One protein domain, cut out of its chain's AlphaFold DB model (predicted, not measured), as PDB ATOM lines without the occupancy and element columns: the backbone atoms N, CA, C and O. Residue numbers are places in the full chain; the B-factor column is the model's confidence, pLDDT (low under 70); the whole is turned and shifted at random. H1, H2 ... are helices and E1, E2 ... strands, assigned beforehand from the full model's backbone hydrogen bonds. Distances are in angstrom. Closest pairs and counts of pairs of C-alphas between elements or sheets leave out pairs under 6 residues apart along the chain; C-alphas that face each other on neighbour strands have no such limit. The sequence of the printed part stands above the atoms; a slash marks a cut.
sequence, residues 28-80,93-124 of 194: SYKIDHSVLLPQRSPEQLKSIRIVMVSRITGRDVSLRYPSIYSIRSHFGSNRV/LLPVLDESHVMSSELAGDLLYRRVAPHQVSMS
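AT A GLANCE: This is residues 28 to 80 and 93 to 124 of the 194 residues of an uncharacterized protein of Brassica cretica (UniProt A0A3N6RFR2). A strongly twisted sheet of five strands makes the body of this domain, and H3 packs on it as a short bridge from the end of edge strand E4 to the start of the other edge strand, E5. H2 lies off the sheet, and the long axis runs from the turn of the E2 and E3 hairpin, at Gly 58, to Val 80 beyond H2; H1 and H4 only graze the sheet. The printed part has 85 residues with four named helices and five named strands, in the order E1, H1, E2, E3, H2, E4, H3, E5, H4. The sheet's order is E4, E3, E2, E1, E5, antiparallel throughout, and the class is mixed, helices and strands. The whole is compact, with a radius of gyration of the C-alphas of 13.2 A, but elongated in outline, spanning 44 by 26 by 21 A.

IN THESE COORDINATES: E1 takes residues 28 to 31 and is 9.8 A long from first to last C-alpha; C-alpha 28 is at (4.800, -12.836, -29.080). H1, residues 43 to 46, measures 5.5 A. E2, residues 50 to 56, is the longest strand by residues and measures 16.8 A. E3, residues 60 to 65, measures 16.4 A. H2, residues 68 to 76, is the longest helix by residues and measures 11.7 A; C-alpha 76 is at (21.178, -13.524, -45.306). E4, residues 99 to 104, measures 17.3 A, H3, residues 105 to 111, 9.7 A, and E5, residues 112 to 116, 10.3 A. H4, residues 118 to 123, measures 9.0 A and ends with C-alpha 123 at (17.915, -10.212, -28.965).

HOW THE PARTS SIT: E1 is an inner strand, antiparallel to E5 at 141 degrees between directions, with N 30 and O 114 at 2.8 A, within hydrogen-bond range. E2 and E1 are antiparallel at 116 degrees, with N 29 and O 51 at 2.8 A. The pairing of E2 is staggered: its residues 50 to 52 pair with E1 and its residues 52 to 56 with E3. E2 and E3 form a hairpin, antiparallel at 142 degrees, with N 64 and O 52 at 2.7 A. E4 and E3 are antiparallel at 155 degrees, with N 61 and O 103 at 2.8 A and N 101 and O 63 at 2.9 A. From edge to edge the strands' lines turn by 132 degrees. H3 is on the sheet; its closest C-alphas to E3 are those of Ser 105 and Asp 60, 5.0 A apart. H1 only grazes the sheet, with its residues 44 to 46, and H4 only grazes it, with its residues 118 to 121. H1 and H2 are close but not clearly touching, their closest C-alphas, those of Gln 44 and Ile 68, 7.6 A apart. H2 is not on the sheet, and it is apart from H3 and H4. In H2, H3 and H4 every pair of O i and N i+4 is within hydrogen-bond range; H1 is too short for such a pair.

THE WHOLE: The two C-alphas farthest apart are those of Gly 58 and Val 80, at 46.0 A. Residues 81 to 92 are not printed, and C-alphas 80 and 93 are 17.1 A apart across this cut, which falls in the link from H2 to E4. Of the links that are printed whole, E1 to H1 is long, with 11 residues, and the others are tight. The mean pLDDT of the printed part is 76.9, and residues 35 to 41, 76 to 80, 93 and 118 to 124 are under 70.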
ATOM      1  N   SER A  28       3.977 -11.744 -28.582       83.50
ATOM      2  CA  SER A  28       4.800 -12.836 -29.080       83.50
ATOM      3  C   SER A  28       4.690 -14.021 -28.129       83.50
ATOM      4  O   SER A  28       4.790 -13.864 -26.911       83.50
ATOM      5  N   TYR A  29       4.513 -15.209 -28.684       84.12
ATOM      6  CA  TYR A  29       4.431 -16.452 -27.934       84.12
ATOM      7  C   TYR A  29       5.374 -17.474 -28.538       84.12
ATOM      8  O   TYR A  29       5.617 -17.486 -29.746       84.12
ATOM      9  N   LYS A  30       5.907 -18.329 -27.673       85.69
ATOM     10  CA  LYS A  30       6.667 -19.493 -28.083       85.69
ATOM     11  C   LYS A  30       5.722 -20.681 -28.237       85.69
ATOM     12  O   LYS A  30       4.823 -20.858 -27.414       85.69
ATOM     13  N   ILE A  31       5.939 -21.451 -29.295       84.31
ATOM     14  CA  ILE A  31       5.109 -22.594 -29.665       84.31
ATOM     15  C   ILE A  31       5.677 -23.876 -29.070       84.31
ATOM     16  O   ILE A  31       6.896 -24.079 -29.070       84.31
ATOM     17  N   ASP A  32       4.788 -24.738 -28.582       81.62
ATOM     18  CA  ASP A  32       5.115 -26.125 -28.291       81.62
ATOM     19  C   ASP A  32       4.938 -26.979 -29.555       81.62
ATOM     20  O   ASP A  32       3.837 -27.149 -30.079       81.62
ATOM     21  N   HIS A  33       6.047 -27.518 -30.054       75.38
ATOM     22  CA  HIS A  33       6.056 -28.337 -31.261       75.38
ATOM     23  C   HIS A  33       5.491 -29.746 -31.034       75.38
ATOM     24  O   HIS A  33       5.150 -30.413 -32.007       75.38
ATOM     25  N   SER A  34       5.361 -30.195 -29.781       74.62
ATOM     26  CA  SER A  34       4.767 -31.499 -29.457       74.62
ATOM     27  C   SER A  34       3.253 -31.536 -29.707       74.62
ATOM     28  O   SER A  34       2.706 -32.578 -30.059       74.62
ATOM     29  N   VAL A  35       2.594 -30.377 -29.599       69.44
ATOM     30  CA  VAL A  35       1.144 -30.202 -29.774       69.44
ATOM     31  C   VAL A  35       0.761 -29.994 -31.247       69.44
ATOM     32  O   VAL A  35      -0.393 -30.183 -31.623       69.44
ATOM     33  N   LEU A  36       1.726 -29.687 -32.126       65.00
ATOM     34  CA  LEU A  36       1.528 -29.478 -33.571       65.00
ATOM     35  C   LEU A  36       1.230 -30.772 -34.365       65.00
ATOM     36  O   LEU A  36       1.550 -30.850 -35.555       65.00
ATOM     37  N   LEU A  37       0.609 -31.773 -33.730       56.91
ATOM     38  CA  LEU A  37       0.216 -33.049 -34.332       56.91
ATOM     39  C   LEU A  37      -0.491 -32.856 -35.696       56.91
ATOM     40  O   LEU A  37      -1.208 -31.877 -35.923       56.91
ATOM     41  N   PRO A  38      -0.283 -33.777 -36.652       54.09
ATOM     42  CA  PRO A  38       0.073 -33.406 -38.025       54.09
ATOM     43  C   PRO A  38      -1.078 -33.000 -38.951       54.09
ATOM     44  O   PRO A  38      -0.816 -32.755 -40.125       54.09
ATOM     45  N   GLN A  39      -2.334 -32.972 -38.497       55.84
ATOM     46  CA  GLN A  39      -3.475 -32.970 -39.426       55.84
ATOM     47  C   GLN A  39      -4.025 -31.590 -39.819       55.84
ATOM     48  O   GLN A  39      -4.766 -31.517 -40.797       55.84
ATOM     49  N   ARG A  40      -3.698 -30.497 -39.111       58.31
ATOM     50  CA  ARG A  40      -4.266 -29.162 -39.424       58.31
ATOM     51  C   ARG A  40      -3.314 -27.968 -39.350       58.31
ATOM     52  O   ARG A  40      -3.730 -26.856 -39.666       58.31
ATOM     53  N   SER A  41      -2.058 -28.169 -38.962       67.31
ATOM     54  CA  SER A  41      -1.064 -27.094 -38.901       67.31
ATOM     55  C   SER A  41      -0.300 -26.973 -40.230       67.31
ATOM     56  O   SER A  41       0.129 -27.994 -40.778       67.31
ATOM     57  N   PRO A  42      -0.099 -25.751 -40.763       74.75
ATOM     58  CA  PRO A  42       0.763 -25.537 -41.921       74.75
ATOM     59  C   PRO A  42       2.165 -26.085 -41.654       74.75
ATOM     60  O   PRO A  42       2.702 -25.907 -40.561       74.75
ATOM     61  N   GLU A  43       2.780 -26.716 -42.654       75.62
ATOM     62  CA  GLU A  43       4.118 -27.315 -42.532       75.62
ATOM     63  C   GLU A  43       5.156 -26.310 -42.014       75.62
ATOM     64  O   GLU A  43       5.940 -26.620 -41.123       75.62
ATOM     65  N   GLN A  44       5.072 -25.059 -42.472       73.25
ATOM     66  CA  GLN A  44       5.952 -23.969 -42.050       73.25
ATOM     67  C   GLN A  44       5.859 -23.662 -40.548       73.25
ATOM     68  O   GLN A  44       6.855 -23.280 -39.937       73.25
ATOM     69  N   LEU A  45       4.689 -23.856 -39.926       77.75
ATOM     70  CA  LEU A  45       4.494 -23.608 -38.497       77.75
ATOM     71  C   LEU A  45       5.264 -24.621 -37.637       77.75
ATOM     72  O   LEU A  45       5.652 -24.299 -36.517       77.75
ATOM     73  N   LYS A  46       5.545 -25.818 -38.171       76.38
ATOM     74  CA  LYS A  46       6.335 -26.852 -37.481       76.38
ATOM     75  C   LYS A  46       7.777 -26.416 -37.258       76.38
ATOM     76  O   LYS A  46       8.343 -26.727 -36.214       76.38
ATOM     77  N   SER A  47       8.323 -25.617 -38.166       76.12
ATOM     78  CA  SER A  47       9.709 -25.155 -38.092       76.12
ATOM     79  C   SER A  47       9.863 -23.796 -37.394       76.12
ATOM     80  O   SER A  47      10.986 -23.336 -37.166       76.12
ATOM     81  N   ILE A  48       8.757 -23.150 -37.006       81.00
ATOM     82  CA  ILE A  48       8.743 -21.817 -36.389       81.00
ATOM     83  C   ILE A  48       8.527 -21.923 -34.882       81.00
ATOM     84  O   ILE A  48       7.554 -22.496 -34.407       81.00
ATOM     85  N   ARG A  49       9.431 -21.317 -34.112       82.12
ATOM     86  CA  ARG A  49       9.379 -21.302 -32.644       82.12
ATOM     87  C   ARG A  49       8.551 -20.165 -32.075       82.12
ATOM     88  O   ARG A  49       8.006 -20.318 -30.986       82.12
ATOM     89  N   ILE A  50       8.529 -19.011 -32.741       84.81
ATOM     90  CA  ILE A  50       7.900 -17.791 -32.226       84.81
ATOM     91  C   ILE A  50       6.833 -17.316 -33.204       84.81
ATOM     92  O   ILE A  50       7.108 -17.093 -34.380       84.81
ATOM     93  N   VAL A  51       5.630 -17.100 -32.682       86.44
ATOM     94  CA  VAL A  51       4.492 -16.507 -33.391       86.44
ATOM     95  C   VAL A  51       4.055 -15.233 -32.706       86.44
ATOM     96  O   VAL A  51       4.257 -15.044 -31.506       86.44
ATOM     97  N   MET A  52       3.406 -14.362 -33.465       87.81
ATOM     98  CA  MET A  52       2.702 -13.216 -32.919       87.81
ATOM     99  C   MET A  52       1.202 -13.413 -33.032       87.81
ATOM    100  O   MET A  52       0.690 -13.666 -34.116       87.81
ATOM    101  N   VAL A  53       0.479 -13.240 -31.933       86.75
ATOM    102  CA  VAL A  53      -0.984 -13.243 -31.972       86.75
ATOM    103  C   VAL A  53      -1.450 -11.882 -32.484       86.75
ATOM    104  O   VAL A  53      -1.117 -10.851 -31.903       86.75
ATOM    105  N   SER A  54      -2.170 -11.865 -33.607       85.00
ATOM    106  CA  SER A  54      -2.656 -10.628 -34.235       85.00
ATOM    107  C   SER A  54      -4.103 -10.320 -33.883       85.00
ATOM    108  O   SER A  54      -4.466  -9.154 -33.739       85.00
ATOM    109  N   ARG A  55      -4.925 -11.362 -33.760       83.31
ATOM    110  CA  ARG A  55      -6.351 -11.257 -33.476       83.31
ATOM    111  C   ARG A  55      -6.773 -12.444 -32.634       83.31
ATOM    112  O   ARG A  55      -6.397 -13.573 -32.920       83.31
ATOM    113  N   ILE A  56      -7.582 -12.181 -31.623       81.62
ATOM    114  CA  ILE A  56      -8.251 -13.207 -30.832       81.62
ATOM    115  C   ILE A  56      -9.744 -12.939 -30.958       81.62
ATOM    116  O   ILE A  56     -10.198 -11.800 -30.856       81.62
ATOM    117  N   THR A  57     -10.493 -13.987 -31.240       78.38
ATOM    118  CA  THR A  57     -11.951 -14.036 -31.186       78.38
ATOM    119  C   THR A  57     -12.332 -15.117 -30.176       78.38
ATOM    120  O   THR A  57     -11.497 -15.947 -29.825       78.38
ATOM    121  N   GLY A  58     -13.578 -15.134 -29.691       76.81
ATOM    122  CA  GLY A  58     -13.986 -16.115 -28.675       76.81
ATOM    123  C   GLY A  58     -13.780 -17.581 -29.095       76.81
ATOM    124  O   GLY A  58     -13.563 -18.440 -28.244       76.81
ATOM    125  N   ARG A  59     -13.807 -17.864 -30.405       79.31
ATOM    126  CA  ARG A  59     -13.641 -19.216 -30.965       79.31
ATOM    127  C   ARG A  59     -12.306 -19.428 -31.669       79.31
ATOM    128  O   ARG A  59     -11.765 -20.522 -31.583       79.31
ATOM    129  N   ASP A  60     -11.759 -18.385 -32.292       86.00
ATOM    130  CA  ASP A  60     -10.576 -18.490 -33.145       86.00
ATOM    131  C   ASP A  60      -9.480 -17.492 -32.767       86.00
ATOM    132  O   ASP A  60      -9.739 -16.334 -32.435       86.00
ATOM    133  N   VAL A  61      -8.231 -17.910 -32.915       86.06
ATOM    134  CA  VAL A  61      -7.030 -17.102 -32.718       86.06
ATOM    135  C   VAL A  61      -6.268 -17.029 -34.034       86.06
ATOM    136  O   VAL A  61      -5.948 -18.040 -34.652       86.06
ATOM    137  N   SER A  62      -5.963 -15.811 -34.472       87.50
ATOM    138  CA  SER A  62      -5.124 -15.541 -35.633       87.50
ATOM    139  C   SER A  62      -3.685 -15.294 -35.194       87.50
ATOM    140  O   SER A  62      -3.384 -14.368 -34.433       87.50
ATOM    141  N   LEU A  63      -2.789 -16.116 -35.721       87.44
ATOM    142  CA  LEU A  63      -1.351 -16.012 -35.556       87.44
ATOM    143  C   LEU A  63      -0.729 -15.406 -36.809       87.44
ATOM    144  O   LEU A  63      -1.198 -15.633 -37.923       87.44
ATOM    145  N   ARG A  64       0.358 -14.665 -36.624       89.31
ATOM    146  CA  ARG A  64       1.255 -14.192 -37.672       89.31
ATOM    147  C   ARG A  64       2.660 -14.691 -37.414       89.31
ATOM    148  O   ARG A  64       3.125 -14.689 -36.271       89.31
ATOM    149  N   TYR A  65       3.338 -15.078 -38.478       87.06
ATOM    150  CA  TYR A  65       4.697 -15.591 -38.435       87.06
ATOM    151  C   TYR A  65       5.456 -15.186 -39.699       87.06
ATOM    152  O   TYR A  65       4.838 -14.772 -40.680       87.06
ATOM    153  N   PRO A  66       6.796 -15.211 -39.669       86.81
ATOM    154  CA  PRO A  66       7.570 -14.878 -40.849       86.81
ATOM    155  C   PRO A  66       7.603 -16.070 -41.806       86.81
ATOM    156  O   PRO A  66       7.809 -17.206 -41.375       86.81
ATOM    157  N   SER A  67       7.451 -15.814 -43.103       85.00
ATOM    158  CA  SER A  67       7.688 -16.826 -44.128       85.00
ATOM    159  C   SER A  67       9.150 -17.257 -44.137       85.00
ATOM    160  O   SER A  67      10.056 -16.542 -43.692       85.00
ATOM    161  N   ILE A  68       9.410 -18.412 -44.746       80.69
ATOM    162  CA  ILE A  68      10.775 -18.891 -44.986       80.69
ATOM    163  C   ILE A  68      11.593 -17.837 -45.753       80.69
ATOM    164  O   ILE A  68      12.773 -17.639 -45.456       80.69
ATOM    165  N   TYR A  69      10.985 -17.111 -46.695       82.94
ATOM    166  CA  TYR A  69      11.654 -16.047 -47.448       82.94
ATOM    167  C   TYR A  69      12.014 -14.852 -46.560       82.94
ATOM    168  O   TYR A  69      13.156 -14.384 -46.601       82.94
ATOM    169  N   SER A  70      11.087 -14.406 -45.709       83.12
ATOM    170  CA  SER A  70      11.310 -13.329 -44.739       83.12
ATOM    171  C   SER A  70      12.415 -13.676 -43.741       83.12
ATOM    172  O   SER A  70      13.304 -12.858 -43.488       83.12
ATOM    173  N   ILE A  71      12.423 -14.913 -43.232       79.62
ATOM    174  CA  ILE A  71      13.477 -15.432 -42.349       79.62
ATOM    175  C   ILE A  71      14.824 -15.452 -43.087       79.62
ATOM    176  O   ILE A  71      15.822 -14.946 -42.572       79.62
ATOM    177  N   ARG A  72      14.877 -15.991 -44.312       78.38
ATOM    178  CA  ARG A  72      16.112 -16.070 -45.112       78.38
ATOM    179  C   ARG A  72      16.669 -14.699 -45.466       78.38
ATOM    180  O   ARG A  72      17.879 -14.521 -45.397       78.38
ATOM    181  N   SER A  73      15.825 -13.729 -45.804       76.81
ATOM    182  CA  SER A  73      16.259 -12.361 -46.102       76.81
ATOM    183  C   SER A  73      16.822 -11.666 -44.857       76.81
ATOM    184  O   SER A  73      17.934 -11.125 -44.888       76.81
ATOM    185  N   HIS A  74      16.120 -11.778 -43.721       75.69
ATOM    186  CA  HIS A  74      16.584 -11.276 -42.422       75.69
ATOM    187  C   HIS A  74      17.912 -11.931 -42.007       75.69
ATOM    188  O   HIS A  74      18.825 -11.283 -41.473       75.69
ATOM    189  N   PHE A  75      18.071 -13.222 -42.329       72.75
ATOM    190  CA  PHE A  75      19.261 -13.986 -41.982       72.75
ATOM    191  C   PHE A  75      20.429 -13.928 -42.987       72.75
ATOM    192  O   PHE A  75      21.594 -14.085 -42.596       72.75
ATOM    193  N   GLY A  76      20.169 -13.635 -44.254       64.25
ATOM    194  CA  GLY A  76      21.178 -13.524 -45.306       64.25
ATOM    195  C   GLY A  76      21.821 -12.139 -45.373       64.25
ATOM    196  O   GLY A  76      23.038 -12.027 -45.512       64.25
ATOM    197  N   SER A  77      21.030 -11.079 -45.173       55.44
ATOM    198  CA  SER A  77      21.449  -9.688 -45.431       55.44
ATOM    199  C   SER A  77      22.582  -9.185 -44.528       55.44
ATOM    200  O   SER A  77      23.344  -8.296 -44.896       55.44
ATOM    201  N   ASN A  78      22.758  -9.792 -43.353       52.47
ATOM    202  CA  ASN A  78      23.740  -9.351 -42.357       52.47
ATOM    203  C   ASN A  78      25.169  -9.886 -42.588       52.47
ATOM    204  O   ASN A  78      26.057  -9.559 -41.799       52.47
ATOM    205  N   ARG A  79      25.408 -10.725 -43.614       50.84
ATOM    206  CA  ARG A  79      26.750 -11.276 -43.900       50.84
ATOM    207  C   ARG A  79      27.553 -10.481 -44.932       50.84
ATOM    208  O   ARG A  79      28.775 -10.545 -44.879       50.84
ATOM    209  N   VAL A  80      26.908  -9.735 -45.833       51.19
ATOM    210  CA  VAL A  80      27.599  -9.167 -47.011       51.19
ATOM    211  C   VAL A  80      28.080  -7.725 -46.806       51.19
ATOM    212  O   VAL A  80      29.130  -7.374 -47.323       51.19
ATOM    213  N   LEU A  93      15.157  -5.488 -36.592       64.12
ATOM    214  CA  LEU A  93      15.326  -6.397 -35.452       64.12
ATOM    215  C   LEU A  93      14.491  -7.676 -35.575       64.12
ATOM    216  O   LEU A  93      14.895  -8.709 -35.047       64.12
ATOM    217  N   LEU A  94      13.370  -7.628 -36.297       71.81
ATOM    218  CA  LEU A  94      12.449  -8.753 -36.454       71.81
ATOM    219  C   LEU A  94      12.234  -9.046 -37.947       71.81
ATOM    220  O   LEU A  94      12.201  -8.106 -38.744       71.81
ATOM    221  N   PRO A  95      12.098 -10.321 -38.345       77.00
ATOM    222  CA  PRO A  95      11.704 -10.666 -39.703       77.00
ATOM    223  C   PRO A  95      10.289 -10.146 -40.003       77.00
ATOM    224  O   PRO A  95       9.464  -9.974 -39.102       77.00
ATOM    225  N   VAL A  96      10.010  -9.896 -41.283       85.06
ATOM    226  CA  VAL A  96       8.671  -9.503 -41.743       85.06
ATOM    227  C   VAL A  96       7.704 -10.659 -41.485       85.06
ATOM    228  O   VAL A  96       8.018 -11.795 -41.817       85.06
ATOM    229  N   LEU A  97       6.553 -10.375 -40.867       85.88
ATOM    230  CA  LEU A  97       5.503 -11.368 -40.624       85.88
ATOM    231  C   LEU A  97       4.455 -11.322 -41.733       85.88
ATOM    232  O   LEU A  97       3.419 -10.662 -41.595       85.88
ATOM    233  N   ASP A  98       4.779 -11.966 -42.839       85.00
ATOM    234  CA  ASP A  98       3.976 -12.051 -44.055       85.00
ATOM    235  C   ASP A  98       2.988 -13.225 -44.060       85.00
ATOM    236  O   ASP A  98       1.996 -13.168 -44.781       85.00
ATOM    237  N   GLU A  99       3.187 -14.230 -43.207       87.81
ATOM    238  CA  GLU A  99       2.291 -15.382 -43.107       87.81
ATOM    239  C   GLU A  99       1.312 -15.246 -41.941       87.81
ATOM    240  O   GLU A  99       1.610 -14.654 -40.893       87.81
ATOM    241  N   SER A 100       0.125 -15.835 -42.102       88.44
ATOM    242  CA  SER A 100      -0.884 -15.885 -41.047       88.44
ATOM    243  C   SER A 100      -1.656 -17.198 -41.038       88.44
ATOM    244  O   SER A 100      -1.872 -17.818 -42.074       88.44
ATOM    245  N   HIS A 101      -2.071 -17.634 -39.852       86.06
ATOM    246  CA  HIS A 101      -2.864 -18.846 -39.680       86.06
ATOM    247  C   HIS A 101      -3.917 -18.644 -38.597       86.06
ATOM    248  O   HIS A 101      -3.640 -18.048 -37.556       86.06
ATOM    249  N   VAL A 102      -5.123 -19.143 -38.851       87.75
ATOM    250  CA  VAL A 102      -6.241 -19.110 -37.909       87.75
ATOM    251  C   VAL A 102      -6.417 -20.502 -37.321       87.75
ATOM    252  O   VAL A 102      -6.499 -21.476 -38.065       87.75
ATOM    253  N   MET A 103      -6.478 -20.584 -35.996       85.69
ATOM    254  CA  MET A 103      -6.695 -21.822 -35.247       85.69
ATOM    255  C   MET A 103      -7.777 -21.641 -34.188       85.69
ATOM    256  O   MET A 103      -8.067 -20.510 -33.806       85.69
ATOM    257  N   SER A 104      -8.341 -22.736 -33.680       85.31
ATOM    258  CA  SER A 104      -9.301 -22.667 -32.577       85.31
ATOM    259  C   SER A 104      -8.639 -22.163 -31.291       85.31
ATOM    260  O   SER A 104      -7.445 -22.367 -31.060       85.31
ATOM    261  N   SER A 105      -9.416 -21.506 -30.432       84.38
ATOM    262  CA  SER A 105      -8.953 -21.004 -29.135       84.38
ATOM    263  C   SER A 105      -8.493 -22.127 -28.200       84.38
ATOM    264  O   SER A 105      -7.532 -21.939 -27.457       84.38
ATOM    265  N   GLU A 106      -9.119 -23.304 -28.290       84.06
ATOM    266  CA  GLU A 106      -8.709 -24.527 -27.590       84.06
ATOM    267  C   GLU A 106      -7.299 -24.958 -28.012       84.06
ATOM    268  O   GLU A 106      -6.407 -25.076 -27.173       84.06
ATOM    269  N   LEU A 107      -7.065 -25.086 -29.325       83.00
ATOM    270  CA  LEU A 107      -5.759 -25.457 -29.866       83.00
ATOM    271  C   LEU A 107      -4.701 -24.394 -29.550       83.00
ATOM    272  O   LEU A 107      -3.561 -24.732 -29.245       83.00
ATOM    273  N   ALA A 108      -5.070 -23.112 -29.576       82.88
ATOM    274  CA  ALA A 108      -4.175 -22.019 -29.213       82.88
ATOM    275  C   ALA A 108      -3.737 -22.081 -27.740       82.88
ATOM    276  O   ALA A 108      -2.583 -21.773 -27.446       82.88
ATOM    277  N   GLY A 109      -4.624 -22.489 -26.826       81.56
ATOM    278  CA  GLY A 109      -4.303 -22.648 -25.405       81.56
ATOM    279  C   GLY A 109      -3.296 -23.767 -25.127       81.56
ATOM    280  O   GLY A 109      -2.473 -23.643 -24.217       81.56
ATOM    281  N   ASP A 110      -3.316 -24.826 -25.939       82.88
ATOM    282  CA  ASP A 110      -2.345 -25.919 -25.847       82.88
ATOM    283  C   ASP A 110      -1.033 -25.597 -26.592       82.88
ATOM    284  O   ASP A 110       0.053 -25.950 -26.137       82.88
ATOM    285  N   LEU A 111      -1.115 -24.884 -27.718       82.69
ATOM    286  CA  LEU A 111       0.018 -24.563 -28.591       82.69
ATOM    287  C   LEU A 111       0.884 -23.408 -28.061       82.69
ATOM    288  O   LEU A 111       2.115 -23.443 -28.172       82.69
ATOM    289  N   LEU A 112       0.264 -22.363 -27.503       84.31
ATOM    290  CA  LEU A 112       0.943 -21.161 -27.010       84.31
ATOM    291  C   LEU A 112       1.339 -21.344 -25.541       84.31
ATOM    292  O   LEU A 112       0.620 -20.958 -24.624       84.31
ATOM    293  N   TYR A 113       2.524 -21.899 -25.299       77.94
ATOM    294  CA  TYR A 113       2.911 -22.286 -23.938       77.94
ATOM    295  C   TYR A 113       3.583 -21.165 -23.128       77.94
ATOM    296  O   TYR A 113       3.595 -21.195 -21.896       77.94
ATOM    297  N   ARG A 114       4.208 -20.180 -23.793       82.50
ATOM    298  CA  ARG A 114       4.959 -19.111 -23.111       82.50
ATOM    299  C   ARG A 114       4.876 -17.787 -23.849       82.50
ATOM    300  O   ARG A 114       5.263 -17.696 -25.010       82.50
ATOM    301  N   ARG A 115       4.498 -16.726 -23.133       82.06
ATOM    302  CA  ARG A 115       4.617 -15.345 -23.620       82.06
ATOM    303  C   ARG A 115       6.084 -14.906 -23.637       82.06
ATOM    304  O   ARG A 115       6.810 -15.097 -22.660       82.06
ATOM    305  N   VAL A 116       6.511 -14.297 -24.737       77.38
ATOM    306  CA  VAL A 116       7.857 -13.750 -24.933       77.38
ATOM    307  C   VAL A 116       7.760 -12.231 -25.003       77.38
ATOM    308  O   VAL A 116       6.936 -11.676 -25.729       77.38
ATOM    309  N   ALA A 117       8.586 -11.539 -24.221       76.00
ATOM    310  CA  ALA A 117       8.619 -10.084 -24.250       76.00
ATOM    311  C   ALA A 117       9.268  -9.588 -25.560       76.00
ATOM    312  O   ALA A 117      10.262 -10.182 -25.986       76.00
ATOM    313  N   PRO A 118       8.785  -8.487 -26.173       67.12
ATOM    314  CA  PRO A 118       9.276  -8.016 -27.473       67.12
ATOM    315  C   PRO A 118      10.798  -7.832 -27.540       67.12
ATOM    316  O   PRO A 118      11.425  -8.159 -28.546       67.12
ATOM    317  N   HIS A 119      11.413  -7.379 -26.441       66.69
ATOM    318  CA  HIS A 119      12.863  -7.220 -26.356       66.69
ATOM    319  C   HIS A 119      13.603  -8.563 -26.497       66.69
ATOM    320  O   HIS A 119      14.590  -8.631 -27.218       66.69
ATOM    321  N   GLN A 120      13.103  -9.660 -25.918       67.19
ATOM    322  CA  GLN A 120      13.754 -10.976 -26.012       67.19
ATOM    323  C   GLN A 120      13.712 -11.544 -27.431       67.19
ATOM    324  O   GLN A 120      14.675 -12.166 -27.877       67.19
ATOM    325  N   VAL A 121      12.623 -11.282 -28.157       67.50
ATOM    326  CA  VAL A 121      12.469 -11.701 -29.556       67.50
ATOM    327  C   VAL A 121      13.494 -11.001 -30.461       67.50
ATOM    328  O   VAL A 121      14.022 -11.604 -31.392       67.50
ATOM    329  N   SER A 122      13.830  -9.743 -30.156       63.03
ATOM    330  CA  SER A 122      14.828  -8.965 -30.906       63.03
ATOM    331  C   SER A 122      16.287  -9.328 -30.599       63.03
ATOM    332  O   SER A 122      17.175  -9.024 -31.394       63.03
ATOM    333  N   MET A 123      16.551  -9.969 -29.454       54.75
ATOM    334  CA  MET A 123      17.915 -10.212 -28.965       54.75
ATOM    335  C   MET A 123      18.560 -11.480 -29.527       54.75
ATOM    336  O   MET A 123      19.786 -11.575 -29.556       54.75
ATOM    337  N   SER A 124      17.770 -12.453 -29.988       57.62
ATOM    338  CA  SER A 124      18.297 -13.711 -30.520       57.62
ATOM    339  C   SER A 124      17.756 -13.983 -31.913       57.62
ATOM    340  O   SER A 124      16.592 -14.324 -32.112       57.62
TER     341      SER A 124